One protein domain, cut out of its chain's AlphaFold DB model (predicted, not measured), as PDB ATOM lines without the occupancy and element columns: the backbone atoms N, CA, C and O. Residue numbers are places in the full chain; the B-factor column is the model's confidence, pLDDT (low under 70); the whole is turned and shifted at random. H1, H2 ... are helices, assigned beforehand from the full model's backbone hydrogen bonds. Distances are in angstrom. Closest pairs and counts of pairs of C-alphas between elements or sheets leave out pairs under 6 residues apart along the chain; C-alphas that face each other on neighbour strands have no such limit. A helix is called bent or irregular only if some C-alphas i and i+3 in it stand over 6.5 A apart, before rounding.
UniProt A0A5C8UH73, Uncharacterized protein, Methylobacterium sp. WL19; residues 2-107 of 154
ATOM      1  N   LEU A   2     -10.667  53.746  40.842       56.12
ATOM      2  CA  LEU A   2     -10.475  52.440  41.469       56.12
ATOM      3  C   LEU A   2     -11.782  51.666  41.280       56.12
ATOM      4  O   LEU A   2     -12.857  52.245  41.386       56.12
ATOM      5  N   LEU A   3     -11.668  50.409  40.868       65.00
ATOM      6  CA  LEU A   3     -12.812  49.521  40.742       65.00
ATOM      7  C   LEU A   3     -13.056  48.900  42.118       65.00
ATOM      8  O   LEU A   3     -12.129  48.326  42.682       65.00
ATOM      9  N   ASP A   4     -14.283  49.015  42.611       71.56
ATOM     10  CA  ASP A   4     -14.759  48.402  43.845       71.56
ATOM     11  C   ASP A   4     -16.111  47.692  43.625       71.56
ATOM     12  O   ASP A   4     -16.725  47.774  42.552       71.56
ATOM     13  N   VAL A   5     -16.568  46.954  44.641       72.38
ATOM     14  CA  VAL A   5     -17.841  46.209  44.617       72.38
ATOM     15  C   VAL A   5     -19.030  47.130  44.331       72.38
ATOM     16  O   VAL A   5     -19.982  46.719  43.662       72.38
ATOM     17  N   SER A   6     -18.984  48.373  44.821       72.88
ATOM     18  CA  SER A   6     -20.070  49.341  44.667       72.88
ATOM     19  C   SER A   6     -20.244  49.724  43.202       72.88
ATOM     20  O   SER A   6     -21.334  49.562  42.652       72.88
ATOM     21  N   LEU A   7     -19.157  50.112  42.532       73.75
ATOM     22  CA  LEU A   7     -19.169  50.460  41.115       73.75
ATOM     23  C   LEU A   7     -19.622  49.282  40.242       73.75
ATOM     24  O   LEU A   7     -20.421  49.469  39.321       73.75
ATOM     25  N   LEU A   8     -19.143  48.070  40.540       75.88
ATOM     26  CA  LEU A   8     -19.553  46.861  39.827       75.88
ATOM     27  C   LEU A   8     -21.056  46.585  39.996       75.88
ATOM     28  O   LEU A   8     -21.756  46.341  39.013       75.88
ATOM     29  N   SER A   9     -21.561  46.663  41.226       78.12
ATOM     30  CA  SER A   9     -22.974  46.418  41.533       78.12
ATOM     31  C   SER A   9     -23.879  47.453  40.871       78.12
ATOM     32  O   SER A   9     -24.875  47.091  40.246       78.12
ATOM     33  N   THR A  10     -23.513  48.736  40.928       74.88
ATOM     34  CA  THR A  10     -24.251  49.810  40.253       74.88
ATOM     35  C   THR A  10     -24.307  49.592  38.744       74.88
ATOM     36  O   THR A  10     -25.379  49.721  38.155       74.88
ATOM     37  N   ALA A  11     -23.190  49.208  38.118       77.06
ATOM     38  CA  ALA A  11     -23.157  48.916  36.688       77.06
ATOM     39  C   ALA A  11     -24.065  47.731  36.321       77.06
ATOM     40  O   ALA A  11     -24.794  47.800  35.332       77.06
ATOM     41  N   LEU A  12     -24.082  46.673  37.134       82.62
ATOM     42  CA  LEU A  12     -24.941  45.508  36.907       82.62
ATOM     43  C   LEU A  12     -26.431  45.828  37.055       82.62
ATOM     44  O   LEU A  12     -27.238  45.356  36.256       82.62
ATOM     45  N   ILE A  13     -26.791  46.647  38.048       80.69
ATOM     46  CA  ILE A  13     -28.169  47.103  38.273       80.69
ATOM     47  C   ILE A  13     -28.635  47.977  37.110       80.69
ATOM     48  O   ILE A  13     -29.712  47.741  36.562       80.69
ATOM     49  N   ALA A  14     -27.814  48.954  36.711       74.12
ATOM     50  CA  ALA A  14     -28.115  49.825  35.582       74.12
ATOM     51  C   ALA A  14     -28.268  49.008  34.296       74.12
ATOM     52  O   ALA A  14     -29.251  49.174  33.582       74.12
ATOM     53  N   GLY A  15     -27.344  48.080  34.039       78.50
ATOM     54  CA  GLY A  15     -27.386  47.204  32.876       78.50
ATOM     55  C   GLY A  15     -28.614  46.300  32.827       78.50
ATOM     56  O   GLY A  15     -29.232  46.193  31.772       78.50
ATOM     57  N   GLY A  16     -29.045  45.744  33.964       80.38
ATOM     58  CA  GLY A  16     -30.274  44.947  34.038       80.38
ATOM     59  C   GLY A  16     -31.508  45.739  33.596       80.38
ATOM     60  O   GLY A  16     -32.321  45.246  32.818       80.38
ATOM     61  N   SER A  17     -31.596  47.017  33.977       75.19
ATOM     62  CA  SER A  17     -32.676  47.908  33.530       75.19
ATOM     63  C   SER A  17     -32.627  48.265  32.037       75.19
ATOM     64  O   SER A  17     -33.643  48.679  31.490       75.19
ATOM     65  N   LEU A  18     -31.480  48.103  31.364       79.50
ATOM     66  CA  LEU A  18     -31.318  48.409  29.936       79.50
ATOM     67  C   LEU A  18     -31.750  47.266  29.016       79.50
ATOM     68  O   LEU A  18     -32.113  47.519  27.869       79.50
ATOM     69  N   VAL A  19     -31.683  46.012  29.475       76.50
ATOM     70  CA  VAL A  19     -31.948  44.843  28.615       76.50
ATOM     71  C   VAL A  19     -33.384  44.852  28.089       76.50
ATOM     72  O   VAL A  19     -33.619  44.505  26.932       76.50
ATOM     73  N   ALA A  20     -34.329  45.310  28.911       69.69
ATOM     74  CA  ALA A  20     -35.737  45.428  28.547       69.69
ATOM     75  C   ALA A  20     -36.057  46.667  27.684       69.69
ATOM     76  O   ALA A  20     -37.168  46.774  27.163       69.69
ATOM     77  N   ASP A  21     -35.112  47.599  27.514       74.75
ATOM     78  CA  ASP A  21     -35.331  48.836  26.768       74.75
ATOM     79  C   ASP A  21     -34.973  48.662  25.280       74.75
ATOM     80  O   ASP A  21     -33.828  48.410  24.889       74.75
ATOM     81  N   ALA A  22     -35.978  48.802  24.415       73.25
ATOM     82  CA  ALA A  22     -35.824  48.687  22.965       73.25
ATOM     83  C   ALA A  22     -35.052  49.863  22.333       73.25
ATOM     84  O   ALA A  22     -34.602  49.751  21.195       73.25
ATOM     85  N   THR A  23     -34.912  50.986  23.042       76.06
ATOM     86  CA  THR A  23     -34.216  52.188  22.557       76.06
ATOM     87  C   THR A  23     -32.707  52.144  22.796       76.06
ATOM     88  O   THR A  23     -31.963  52.891  22.159       76.06
ATOM     89  N   VAL A  24     -32.249  51.234  23.659       80.81
ATOM     90  CA  VAL A  24     -30.831  50.978  23.929       80.81
ATOM     91  C   VAL A  24     -30.222  50.190  22.775       80.81
ATOM     92  O   VAL A  24     -30.782  49.194  22.312       80.81
ATOM     93  N   LYS A  25     -29.042  50.618  22.323       83.69
ATOM     94  CA  LYS A  25     -28.302  49.964  21.241       83.69
ATOM     95  C   LYS A  25     -27.906  48.546  21.646       83.69
ATOM     96  O   LYS A  25     -27.413  48.319  22.749       83.69
ATOM     97  N   GLU A  26     -27.998  47.616  20.699       86.44
ATOM     98  CA  GLU A  26     -27.606  46.215  20.913       86.44
ATOM     99  C   GLU A  26     -26.150  46.078  21.377       86.44
ATOM    100  O   GLU A  26     -25.877  45.320  22.294       86.44
ATOM    101  N   MET A  27     -25.233  46.918  20.887       85.75
ATOM    102  CA  MET A  27     -23.841  46.936  21.360       85.75
ATOM    103  C   MET A  27     -23.713  47.215  22.873       85.75
ATOM    104  O   MET A  27     -22.817  46.686  23.529       85.75
ATOM    105  N   THR A  28     -24.600  48.035  23.446       84.31
ATOM    106  CA  THR A  28     -24.639  48.307  24.892       84.31
ATOM    107  C   THR A  28     -25.169  47.097  25.661       84.31
ATOM    108  O   THR A  28     -24.645  46.765  26.726       84.31
ATOM    109  N   LYS A  29     -26.171  46.402  25.107       88.38
ATOM    110  CA  LYS A  29     -26.720  45.162  25.678       88.38
ATOM    111  C   LYS A  29     -25.714  44.016  25.605       88.38
ATOM    112  O   LYS A  29     -25.544  43.304  26.589       88.38
ATOM    113  N   ASP A  30     -24.986  43.890  24.501       91.31
ATOM    114  CA  ASP A  30     -23.909  42.913  24.326       91.31
ATOM    115  C   ASP A  30     -22.794  43.137  25.352       91.31
ATOM    116  O   ASP A  30     -22.334  42.194  25.998       91.31
ATOM    117  N   ALA A  31     -22.397  44.397  25.567       88.69
ATOM    118  CA  ALA A  31     -21.409  44.743  26.583       88.69
ATOM    119  C   ALA A  31     -21.902  44.422  28.007       88.69
ATOM    120  O   ALA A  31     -21.120  43.951  28.837       88.69
ATOM    121  N   TYR A  32     -23.198  44.605  28.286       91.50
ATOM    122  CA  TYR A  32     -23.801  44.164  29.545       91.50
ATOM    123  C   TYR A  32     -23.795  42.638  29.692       91.50
ATOM    124  O   TYR A  32     -23.390  42.134  30.738       91.50
ATOM    125  N   GLN A  33     -24.185  41.885  28.658       93.31
ATOM    126  CA  GLN A  33     -24.170  40.419  28.707       93.31
ATOM    127  C   GLN A  33     -22.745  39.876  28.893       93.31
ATOM    128  O   GLN A  33     -22.551  38.909  29.631       93.31
ATOM    129  N   ALA A  34     -21.734  40.531  28.315       93.56
ATOM    130  CA  ALA A  34     -20.331  40.208  28.568       93.56
ATOM    131  C   ALA A  34     -19.931  40.458  30.035       93.56
ATOM    132  O   ALA A  34     -19.289  39.604  30.650       93.56
ATOM    133  N   LEU A  35     -20.344  41.592  30.620       92.00
ATOM    134  CA  LEU A  35     -20.114  41.892  32.038       92.00
ATOM    135  C   LEU A  35     -20.799  40.865  32.949       92.00
ATOM    136  O   LEU A  35     -20.171  40.337  33.865       92.00
ATOM    137  N   LYS A  36     -22.059  40.533  32.658       93.25
ATOM    138  CA  LYS A  36     -22.846  39.514  33.360       93.25
ATOM    139  C   LYS A  36     -22.178  38.140  33.310       93.25
ATOM    140  O   LYS A  36     -22.023  37.493  34.343       93.25
ATOM    141  N   GLY A  37     -21.734  37.720  32.123       93.38
ATOM    142  CA  GLY A  37     -20.992  36.474  31.936       93.38
ATOM    143  C   GLY A  37     -19.724  36.444  32.786       93.38
ATOM    144  O   GLY A  37     -19.528  35.511  33.560       93.38
ATOM    145  N   LYS A  38     -18.928  37.520  32.747       94.44
ATOM    146  CA  LYS A  38     -17.685  37.610  33.525       94.44
ATOM    147  C   LYS A  38     -17.924  37.553  35.037       94.44
ATOM    148  O   LYS A  38     -17.143  36.938  35.758       94.44
ATOM    149  N   VAL A  39     -19.010  38.153  35.517       92.06
ATOM    150  CA  VAL A  39     -19.440  38.065  36.923       92.06
ATOM    151  C   VAL A  39     -19.834  36.634  37.294       92.06
ATOM    152  O   VAL A  39     -19.447  36.144  38.354       92.06
ATOM    153  N   GLY A  40     -20.561  35.942  36.416       92.44
ATOM    154  CA  GLY A  40     -20.883  34.528  36.598       92.44
ATOM    155  C   GLY A  40     -19.646  33.629  36.641       92.44
ATOM    156  O   GLY A  40     -19.604  32.699  37.447       92.44
ATOM    157  N   ASP A  41     -18.631  33.929  35.830       93.56
ATOM    158  CA  ASP A  41     -17.375  33.176  35.786       93.56
ATOM    159  C   ASP A  41     -16.533  33.374  37.055       93.56
ATOM    160  O   ASP A  41     -16.005  32.405  37.599       93.56
ATOM    161  N   LEU A  42     -16.427  34.615  37.544       92.00
ATOM    162  CA  LEU A  42     -15.595  34.959  38.704       92.00
ATOM    163  C   LEU A  42     -16.248  34.587  40.042       92.00
ATOM    164  O   LEU A  42     -15.598  34.014  40.914       92.00
ATOM    165  N   PHE A  43     -17.541  34.879  40.206       90.56
ATOM    166  CA  PHE A  43     -18.254  34.748  41.489       90.56
ATOM    167  C   PHE A  43     -19.238  33.566  41.511       90.56
ATOM    168  O   PHE A  43     -19.923  33.300  42.504       90.56
ATOM    169  N   GLY A  44     -19.302  32.817  40.411       92.38
ATOM    170  CA  GLY A  44     -20.058  31.582  40.290       92.38
ATOM    171  C   GLY A  44     -21.566  31.765  40.100       92.38
ATOM    172  O   GLY A  44     -22.117  32.850  39.905       92.38
ATOM    173  N   ARG A  45     -22.279  30.634  40.194       91.25
ATOM    174  CA  ARG A  45     -23.711  30.531  39.849       91.25
ATOM    175  C   ARG A  45     -24.637  31.431  40.670       91.25
ATOM    176  O   ARG A  45     -25.722  31.754  40.195       91.25
ATOM    177  N   ARG A  46     -24.256  31.795  41.899       88.38
ATOM    178  CA  ARG A  46     -25.074  32.682  42.745       88.38
ATOM    179  C   ARG A  46     -25.093  34.101  42.188       88.38
ATOM    180  O   ARG A  46     -26.172  34.662  42.055       88.38
ATOM    181  N   ALA A  47     -23.932  34.628  41.799       88.12
ATOM    182  CA  ALA A  47     -23.839  35.941  41.179       88.12
ATOM    183  C   ALA A  47     -24.536  35.964  39.810       88.12
ATOM    184  O   ALA A  47     -25.307  36.878  39.549       88.12
ATOM    185  N   ALA A  48     -24.370  34.913  38.997       91.94
ATOM    186  CA  ALA A  48     -25.067  34.793  37.712       91.94
ATOM    187  C   ALA A  48     -26.600  34.887  37.864       91.94
ATOM    188  O   ALA A  48     -27.250  35.695  37.201       91.94
ATOM    189  N   ARG A  49     -27.181  34.132  38.805       90.88
ATOM    190  CA  ARG A  49     -28.625  34.197  39.092       90.88
ATOM    191  C   ARG A  49     -29.061  35.558  39.619       90.88
ATOM    192  O   ARG A  49     -30.102  36.059  39.210       90.88
ATOM    193  N   ALA A  50     -28.269  36.160  40.505       87.81
ATOM    194  CA  ALA A  50     -28.563  37.489  41.021       87.81
ATOM    195  C   ALA A  50     -28.606  38.521  39.883       87.81
ATOM    196  O   ALA A  50     -29.529  39.325  39.824       87.81
ATOM    197  N   THR A  51     -27.669  38.446  38.933       87.94
ATOM    198  CA  THR A  51     -27.655  39.334  37.764       87.94
ATOM    199  C   THR A  51     -28.811  39.093  36.793       87.94
ATOM    200  O   THR A  51     -29.330  40.059  36.252       87.94
ATOM    201  N   GLU A  52     -29.281  37.853  36.616       91.44
ATOM    202  CA  GLU A  52     -30.495  37.564  35.830       91.44
ATOM    203  C   GLU A  52     -31.736  38.209  36.462       91.44
ATOM    204  O   GLU A  52     -32.550  38.814  35.770       91.44
ATOM    205  N   LYS A  53     -31.854  38.157  37.796       85.81
ATOM    206  CA  LYS A  53     -32.956  38.804  38.523       85.81
ATOM    207  C   LYS A  53     -32.972  40.328  38.365       85.81
ATOM    208  O   LYS A  53     -34.037  40.925  38.505       85.81
ATOM    209  N   LEU A  54     -31.834  40.959  38.060       81.62
ATOM    210  CA  LEU A  54     -31.757  42.406  37.811       81.62
ATOM    211  C   LEU A  54     -32.385  42.827  36.475       81.62
ATOM    212  O   LEU A  54     -32.690  44.009  36.313       81.62
ATOM    213  N   GLU A  55     -32.575  41.894  35.537       86.38
ATOM    214  CA  GLU A  55     -33.150  42.164  34.210       86.38
ATOM    215  C   GLU A  55     -34.683  42.311  34.249       86.38
ATOM    216  O   GLU A  55     -35.273  42.896  33.341       86.38
ATOM    217  N   ALA A  56     -35.338  41.815  35.306       80.94
ATOM    218  CA  ALA A  56     -36.784  41.903  35.483       80.94
ATOM    219  C   ALA A  56     -37.151  42.792  36.677       80.94
ATOM    220  O   ALA A  56     -36.703  42.570  37.801       80.94
ATOM    221  N   THR A  57     -38.037  43.768  36.451       74.12
ATOM    222  CA  THR A  57     -38.495  44.719  37.482       74.12
ATOM    223  C   THR A  57     -39.064  44.018  38.719       74.12
ATOM    224  O   THR A  57     -38.822  44.456  39.838       74.12
ATOM    225  N   GLU A  58     -39.782  42.909  38.529       76.31
ATOM    226  CA  GLU A  58     -40.430  42.143  39.604       76.31
ATOM    227  C   GLU A  58     -39.431  41.476  40.561       76.31
ATOM    228  O   GLU A  58     -39.739  41.278  41.734       76.31
ATOM    229  N   THR A  59     -38.231  41.149  40.075       80.31
ATOM    230  CA  THR A  59     -37.187  40.448  40.838       80.31
ATOM    231  C   THR A  59     -35.975  41.327  41.127       80.31
ATOM    232  O   THR A  59     -35.001  40.863  41.718       80.31
ATOM    233  N   GLN A  60     -36.012  42.602  40.732       74.25
ATOM    234  CA  GLN A  60     -34.838  43.468  40.754       74.25
ATOM    235  C   GLN A  60     -34.293  43.677  42.173       74.25
ATOM    236  O   GLN A  60     -33.083  43.623  42.385       74.25
ATOM    237  N   ASP A  61     -35.166  43.890  43.158       69.25
ATOM    238  CA  ASP A  61     -34.744  44.118  44.545       69.25
ATOM    239  C   ASP A  61     -34.198  42.846  45.206       69.25
ATOM    240  O   ASP A  61     -33.224  42.905  45.958       69.25
ATOM    241  N   GLU A  62     -34.749  41.682  44.854       73.88
ATOM    242  CA  GLU A  62     -34.199  40.384  45.253       73.88
ATOM    243  C   GLU A  62     -32.813  40.165  44.626       73.88
ATOM    244  O   GLU A  62     -31.872  39.779  45.318       73.88
ATOM    245  N   GLY A  63     -32.655  40.495  43.340       74.56
ATOM    246  CA  GLY A  63     -31.377  40.435  42.631       74.56
ATOM    247  C   GLY A  63     -30.304  41.326  43.258       74.56
ATOM    248  O   GLY A  63     -29.172  40.880  43.433       74.56
ATOM    249  N   LYS A  64     -30.651  42.552  43.678       75.69
ATOM    250  CA  LYS A  64     -29.729  43.459  44.393       75.69
ATOM    251  C   LYS A  64     -29.237  42.841  45.701       75.69
ATOM    252  O   LYS A  64     -28.033  42.830  45.961       75.69
ATOM    253  N   ALA A  65     -30.158  42.316  46.510       74.81
ATOM    254  CA  ALA A  65     -29.828  41.704  47.793       74.81
ATOM    255  C   ALA A  65     -28.963  40.444  47.617       74.81
ATOM    256  O   ALA A  65     -27.970  40.261  48.322       74.81
ATOM    257  N   GLU A  66     -29.295  39.588  46.650       79.44
ATOM    258  CA  GLU A  66     -28.517  38.383  46.359       79.44
ATOM    259  C   GLU A  66     -27.133  38.693  45.788       79.44
ATOM    260  O   GLU A  66     -26.175  37.992  46.123       79.44
ATOM    261  N   LEU A  67     -27.006  39.743  44.971       79.94
ATOM    262  CA  LEU A  67     -25.731  40.168  44.403       79.94
ATOM    263  C   LEU A  67     -24.777  40.652  45.500       79.94
ATOM    264  O   LEU A  67     -23.626  40.222  45.524       79.94
ATOM    265  N   ALA A  68     -25.267  41.459  46.446       76.50
ATOM    266  CA  ALA A  68     -24.477  41.932  47.585       76.50
ATOM    267  C   ALA A  68     -23.956  40.777  48.462       76.50
ATOM    268  O   ALA A  68     -22.848  40.835  48.990       76.50
ATOM    269  N   LEU A  69     -24.731  39.695  48.589       79.38
ATOM    270  CA  LEU A  69     -24.306  38.486  49.303       79.38
ATOM    271  C   LEU A  69     -23.350  37.608  48.485       79.38
ATOM    272  O   LEU A  69     -22.581  36.839  49.063       79.38
ATOM    273  N   ALA A  70     -23.447  37.649  47.156       81.06
ATOM    274  CA  ALA A  70     -22.613  36.855  46.260       81.06
ATOM    275  C   ALA A  70     -21.235  37.490  46.024       81.06
ATOM    276  O   ALA A  70     -20.271  36.756  45.823       81.06
ATOM    277  N   ILE A  71     -21.147  38.822  46.074       83.44
ATOM    278  CA  ILE A  71     -19.924  39.599  45.846       83.44
ATOM    279  C   ILE A  71     -19.715  40.555  47.033       83.44
ATOM    280  O   ILE A  71     -19.983  41.749  46.917       83.44
ATOM    281  N   PRO A  72     -19.286  40.049  48.202       74.69
ATOM    282  CA  PRO A  72     -19.068  40.893  49.375       74.69
ATOM    283  C   PRO A  72     -17.788  41.738  49.277       74.69
ATOM    284  O   PRO A  72     -17.703  42.784  49.914       74.69
ATOM    285  N   ASP A  73     -16.797  41.284  48.506       79.31
ATOM    286  CA  ASP A  73     -15.513  41.957  48.296       79.31
ATOM    287  C   ASP A  73     -14.946  41.606  46.906       79.31
ATOM    288  O   ASP A  73     -15.360  40.610  46.307       79.31
ATOM    289  N   LEU A  74     -14.013  42.421  46.403       77.88
ATOM    290  CA  LEU A  74     -13.266  42.171  45.170       77.88
ATOM    291  C   LEU A  74     -11.783  41.991  45.477       77.88
ATOM    292  O   LEU A  74     -11.085  42.928  45.874       77.88
ATOM    293  N   ARG A  75     -11.271  40.795  45.203       83.12
ATOM    294  CA  ARG A  75      -9.842  40.510  45.300       83.12
ATOM    295  C   ARG A  75      -9.087  41.212  44.157       83.12
ATOM    296  O   ARG A  75      -9.655  41.423  43.084       83.12
ATOM    297  N   PRO A  76      -7.806  41.583  44.333       81.44
ATOM    298  CA  PRO A  76      -7.049  42.305  43.305       81.44
ATOM    299  C   PRO A  76      -6.989  41.600  41.939       81.44
ATOM    300  O   PRO A  76      -7.058  42.268  40.911       81.44
ATOM    301  N   ASP A  77      -6.915  40.268  41.924       83.31
ATOM    302  CA  ASP A  77      -6.978  39.436  40.716       83.31
ATOM    303  C   ASP A  77      -8.337  39.560  40.009       83.31
ATOM    304  O   ASP A  77      -8.402  39.790  38.802       83.31
ATOM    305  N   GLU A  78      -9.434  39.517  40.766       86.00
ATOM    306  CA  GLU A  78     -10.790  39.700  40.231       86.00
ATOM    307  C   GLU A  78     -10.986  41.116  39.671       86.00
ATOM    308  O   GLU A  78     -11.600  41.289  38.616       86.00
ATOM    309  N   VAL A  79     -10.423  42.127  40.345       81.06
ATOM    310  CA  VAL A  79     -10.410  43.523  39.885       81.06
ATOM    311  C   VAL A  79      -9.704  43.646  38.539       81.06
ATOM    312  O   VAL A  79     -10.222  44.316  37.644       81.06
ATOM    313  N   GLU A  80      -8.527  43.042  38.377       83.69
ATOM    314  CA  GLU A  80      -7.787  43.080  37.112       83.69
ATOM    315  C   GLU A  80      -8.562  42.406  35.978       83.69
ATOM    316  O   GLU A  80      -8.622  42.942  34.869       83.69
ATOM    317  N   GLU A  81      -9.219  41.285  36.267       87.62
ATOM    318  CA  GLU A  81      -9.970  40.523  35.275       87.62
ATOM    319  C   GLU A  81     -11.286  41.180  34.845       87.62
ATOM    320  O   GLU A  81     -11.662  41.103  33.671       87.62
ATOM    321  N   ILE A  82     -12.011  41.813  35.770       87.94
ATOM    322  CA  ILE A  82     -13.331  42.382  35.476       87.94
ATOM    323  C   ILE A  82     -13.262  43.830  34.983       87.94
ATOM    324  O   ILE A  82     -14.123  44.260  34.213       87.94
ATOM    325  N   ARG A  83     -12.213  44.580  35.355       83.06
ATOM    326  CA  ARG A  83     -11.993  45.974  34.938       83.06
ATOM    327  C   ARG A  83     -12.142  46.214  33.430       83.06
ATOM    328  O   ARG A  83     -12.853  47.159  33.092       83.06
ATOM    329  N   PRO A  84     -11.518  45.445  32.514       83.44
ATOM    330  CA  PRO A  84     -11.644  45.719  31.082       83.44
ATOM    331  C   PRO A  84     -13.080  45.533  30.577       83.44
ATOM    332  O   PRO A  84     -13.546  46.323  29.759       83.44
ATOM    333  N   VAL A  85     -13.801  44.538  31.100       87.12
ATOM    334  CA  VAL A  85     -15.185  44.244  30.699       87.12
ATOM    335  C   VAL A  85     -16.141  45.307  31.235       87.12
ATOM    336  O   VAL A  85     -16.984  45.820  30.501       87.12
ATOM    337  N   LEU A  86     -15.959  45.709  32.495       81.25
ATOM    338  CA  LEU A  86     -16.713  46.804  33.091       81.25
ATOM    339  C   LEU A  86     -16.468  48.123  32.350       81.25
ATOM    340  O   LEU A  86     -17.416  48.844  32.057       81.25
ATOM    341  N   GLN A  87     -15.214  48.436  32.019       77.62
ATOM    342  CA  GLN A  87     -14.877  49.656  31.291       77.62
ATOM    343  C   GLN A  87     -15.516  49.668  29.896       77.62
ATOM    344  O   GLN A  87     -16.088  50.684  29.509       77.62
ATOM    345  N   ALA A  88     -15.501  48.537  29.185       79.62
ATOM    346  CA  ALA A  88     -16.169  48.402  27.892       79.62
ATOM    347  C   ALA A  88     -17.682  48.649  27.990       79.62
ATOM    348  O   ALA A  88     -18.244  49.349  27.149       79.62
ATOM    349  N   PHE A  89     -18.336  48.138  29.036       84.06
ATOM    350  CA  PHE A  89     -19.753  48.402  29.281       84.06
ATOM    351  C   PHE A  89     -20.030  49.878  29.596       84.06
ATOM    352  O   PHE A  89     -20.907  50.484  28.980       84.06
ATOM    353  N   LEU A  90     -19.248  50.492  30.489       77.19
ATOM    354  CA  LEU A  90     -19.385  51.913  30.819       77.19
ATOM    355  C   LEU A  90     -19.155  52.808  29.594       77.19
ATOM    356  O   LEU A  90     -19.864  53.798  29.407       77.19
ATOM    357  N   ASP A  91     -18.195  52.462  28.741       75.94
ATOM    358  CA  ASP A  91     -17.946  53.201  27.510       75.94
ATOM    359  C   ASP A  91     -19.060  52.976  26.482       75.94
ATOM    360  O   ASP A  91     -19.490  53.945  25.859       75.94
ATOM    361  N   ALA A  92     -19.615  51.768  26.352       76.81
ATOM    362  CA  ALA A  92     -20.784  51.527  25.504       76.81
ATOM    363  C   ALA A  92     -21.987  52.371  25.958       76.81
ATOM    364  O   ALA A  92     -22.567  53.097  25.148       76.81
ATOM    365  N   MET A  93     -22.275  52.391  27.265       73.19
ATOM    366  CA  MET A  93     -23.308  53.252  27.845       73.19
ATOM    367  C   MET A  93     -23.049  54.734  27.568       73.19
ATOM    368  O   MET A  93     -23.962  55.475  27.215       73.19
ATOM    369  N   ARG A  94     -21.794  55.192  27.670       70.94
ATOM    370  CA  ARG A  94     -21.430  56.573  27.333       70.94
ATOM    371  C   ARG A  94     -21.629  56.905  25.863       70.94
ATOM    372  O   ARG A  94     -21.723  58.085  25.569       70.94
ATOM    373  N   HIS A  95     -21.695  55.958  24.937       72.94
ATOM    374  CA  HIS A  95     -21.931  56.236  23.510       72.94
ATOM    375  C   HIS A  95     -23.387  55.980  23.082       72.94
ATOM    376  O   HIS A  95     -23.733  56.079  21.895       72.94
ATOM    377  N   ASP A  96     -24.250  55.682  24.048       71.38
ATOM    378  CA  ASP A  96     -25.654  55.371  23.856       71.38
ATOM    379  C   ASP A  96     -26.523  56.371  24.626       71.38
ATOM    380  O   ASP A  96     -26.587  56.371  25.850       71.38
ATOM    381  N   GLU A  97     -27.172  57.268  23.888       71.75
ATOM    382  CA  GLU A  97     -27.966  58.354  24.459       71.75
ATOM    383  C   GLU A  97     -29.153  57.846  25.291       71.75
ATOM    384  O   GLU A  97     -29.452  58.430  26.333       71.75
ATOM    385  N   ALA A  98     -29.764  56.723  24.898       69.19
ATOM    386  CA  ALA A  98     -30.822  56.083  25.673       69.19
ATOM    387  C   ALA A  98     -30.269  55.512  26.989       69.19
ATOM    388  O   ALA A  98     -30.832  55.746  28.057       69.19
ATOM    389  N   ALA A  99     -29.105  54.856  26.936       64.25
ATOM    390  CA  ALA A  99     -28.476  54.258  28.112       64.25
ATOM    391  C   ALA A  99     -27.893  55.286  29.100       64.25
ATOM    392  O   ALA A  99     -27.890  55.046  30.311       64.25
ATOM    393  N   ARG A 100     -27.419  56.442  28.610       61.56
ATOM    394  CA  ARG A 100     -26.926  57.547  29.455       61.56
ATOM    395  C   ARG A 100     -27.978  57.999  30.466       61.56
ATOM    396  O   ARG A 100     -27.648  58.213  31.632       61.56
ATOM    397  N   ASN A 101     -29.236  58.104  30.038       54.47
ATOM    398  CA  ASN A 101     -30.333  58.505  30.915       54.47
ATOM    399  C   ASN A 101     -30.568  57.469  32.020       54.47
ATOM    400  O   ASN A 101     -30.787  57.837  33.169       54.47
ATOM    401  N   THR A 102     -30.445  56.180  31.716       54.62
ATOM    402  CA  THR A 102     -30.621  55.097  32.693       54.62
ATOM    403  C   THR A 102     -29.520  55.082  33.753       54.62
ATOM    404  O   THR A 102     -29.816  54.840  34.918       54.62
ATOM    405  N   LEU A 103     -28.275  55.422  33.398       49.03
ATOM    406  CA  LEU A 103     -27.180  55.609  34.368       49.03
ATOM    407  C   LEU A 103     -27.454  56.802  35.303       49.03
ATOM    408  O   LEU A 103     -27.201  56.716  36.500       49.03
ATOM    409  N   ALA A 104     -28.036  57.883  34.774       46.50
ATOM    410  CA  ALA A 104     -28.450  59.044  35.565       46.50
ATOM    411  C   ALA A 104     -29.687  58.766  36.453       46.50
ATOM    412  O   ALA A 104     -29.843  59.375  37.513       46.50
ATOM    413  N   HIS A 105     -30.567  57.849  36.031       40.19
ATOM    414  CA  HIS A 105     -31.759  57.410  36.766       40.19
ATOM    415  C   HIS A 105     -31.499  56.266  37.755       40.19
ATOM    416  O   HIS A 105     -32.276  56.113  38.703       40.19
ATOM    417  N   ALA A 106     -30.408  55.506  37.590       43.00
ATOM    418  CA  ALA A 106     -29.851  54.572  38.571       43.00
ATOM    419  C   ALA A 106     -29.235  55.359  39.740       43.00
ATOM    420  O   ALA A 106     -28.039  55.368  40.008       43.00
ATOM    421  N   ARG A 107     -30.116  56.094  40.403       41.88
ATOM    422  CA  ARG A 107     -29.935  56.910  41.584       41.88
ATOM    423  C   ARG A 107     -29.123  56.133  42.612       41.88
ATOM    424  O   ARG A 107     -29.527  55.068  43.072       41.88
TER     425      ARG A 107
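AT A GLANCE: This is residues 2 to 107 of the 154 residues of an uncharacterized protein of Methylobacterium sp. WL19 (UniProt A0A5C8UH73). Two side-by-side pairs of antiparallel helices, H2a with H4 and H2b with H3, are joined by the sharp fold-back in the bent helix H2, and H1 runs through the middle and packs on both pairs. The short H5 turns back from the end of H4 and packs on the last part of H1. The printed part has 106 residues with five named helices, in the order H1 to H5, and no named strand; its class is all helix. It is compact, with a radius of gyration of the C-alphas of 12.5 A, and rounded, spanning 34 by 29 by 22 A.

HOW THE PARTS SIT: H2, residues 26 to 53, was assigned as one helix by its hydrogen bonds but is bent: C-alphas 42 and 45 are 9.3 A apart. Its arms H2a, residues 26 to 42, and H2b, residues 45 to 53, run opposite ways at a shallow tilt of 29 degrees and touch, closest at the C-alphas of Gly 40 and Ala 48, 4.3 A. H4, residues 76 to 94, touches H2a, closest at the C-alphas of Ala 31 and Phe 89, 4.8 A, opposite ways at a shallow tilt of 13 degrees. H3, residues 57 to 70, forms a helical hairpin with H2b, with the C-alphas of Ala 50 and Gly 63 closest at 4.4 A. H1, residues 5 to 19, is the hub, touching four other helices. It forms a helical hairpin with H2a at a steep tilt of 44 degrees, closest at the C-alphas of Gly 15 and Tyr 32, 5.8 A. It touches H3, closest at the C-alphas of Ile 13 and Lys 64, 7.3 A, and only just touches H4, with 3 pairs of C-alphas within 8 A, closest at Leu 8 and Leu 86, 7.3 A. H1, H2a and H4 make an up-and-down bundle, each running against the one before it. H5, residues 97 to 105, touches H1 at the C-alphas of Ala 14 and Leu 103, 6.0 A, and touches H4 only at the corner, closest at the C-alphas of Met 93 and Ala 99, 5.3 A. H3 and H4 are apart. Every O i to N i+4 pair is within hydrogen-bond range in H1, H2a and H2b; the counts are 8 of 10 in H3, 13 of 15 in H4 and 3 of 5 in H5.

IN THESE COORDINATES: H2a is 24.2 A long, from C-alpha 26 at (-27.606, 46.215, 20.913), and H4 is 25.8 A. H1 is 21.4 A, from C-alpha 5 at (-17.841, 46.209, 44.617), and H3 is 19.8 A; H2b and H5 are 12.5 A and 12.9 A, with H5 ending at C-alpha 105 at (-31.759, 57.410, 36.766). H3 is irregular, with C-alphas 58 and 61 7.8 A apart; H4 is only just irregular, with C-alphas 81 and 84 6.9 A apart, and has a kink of 40 degrees near residue 83.

THE WHOLE: The C-alphas of Ala 22 and Pro 76 are the two farthest apart, 35.8 A. The printed part has no cut; the link from H1 to H2 is short, and the other three links are tight. The mean pLDDT of the printed part is 78.6; it is under 70 at residues 2 to 3, 20, 61 and 98 to 107.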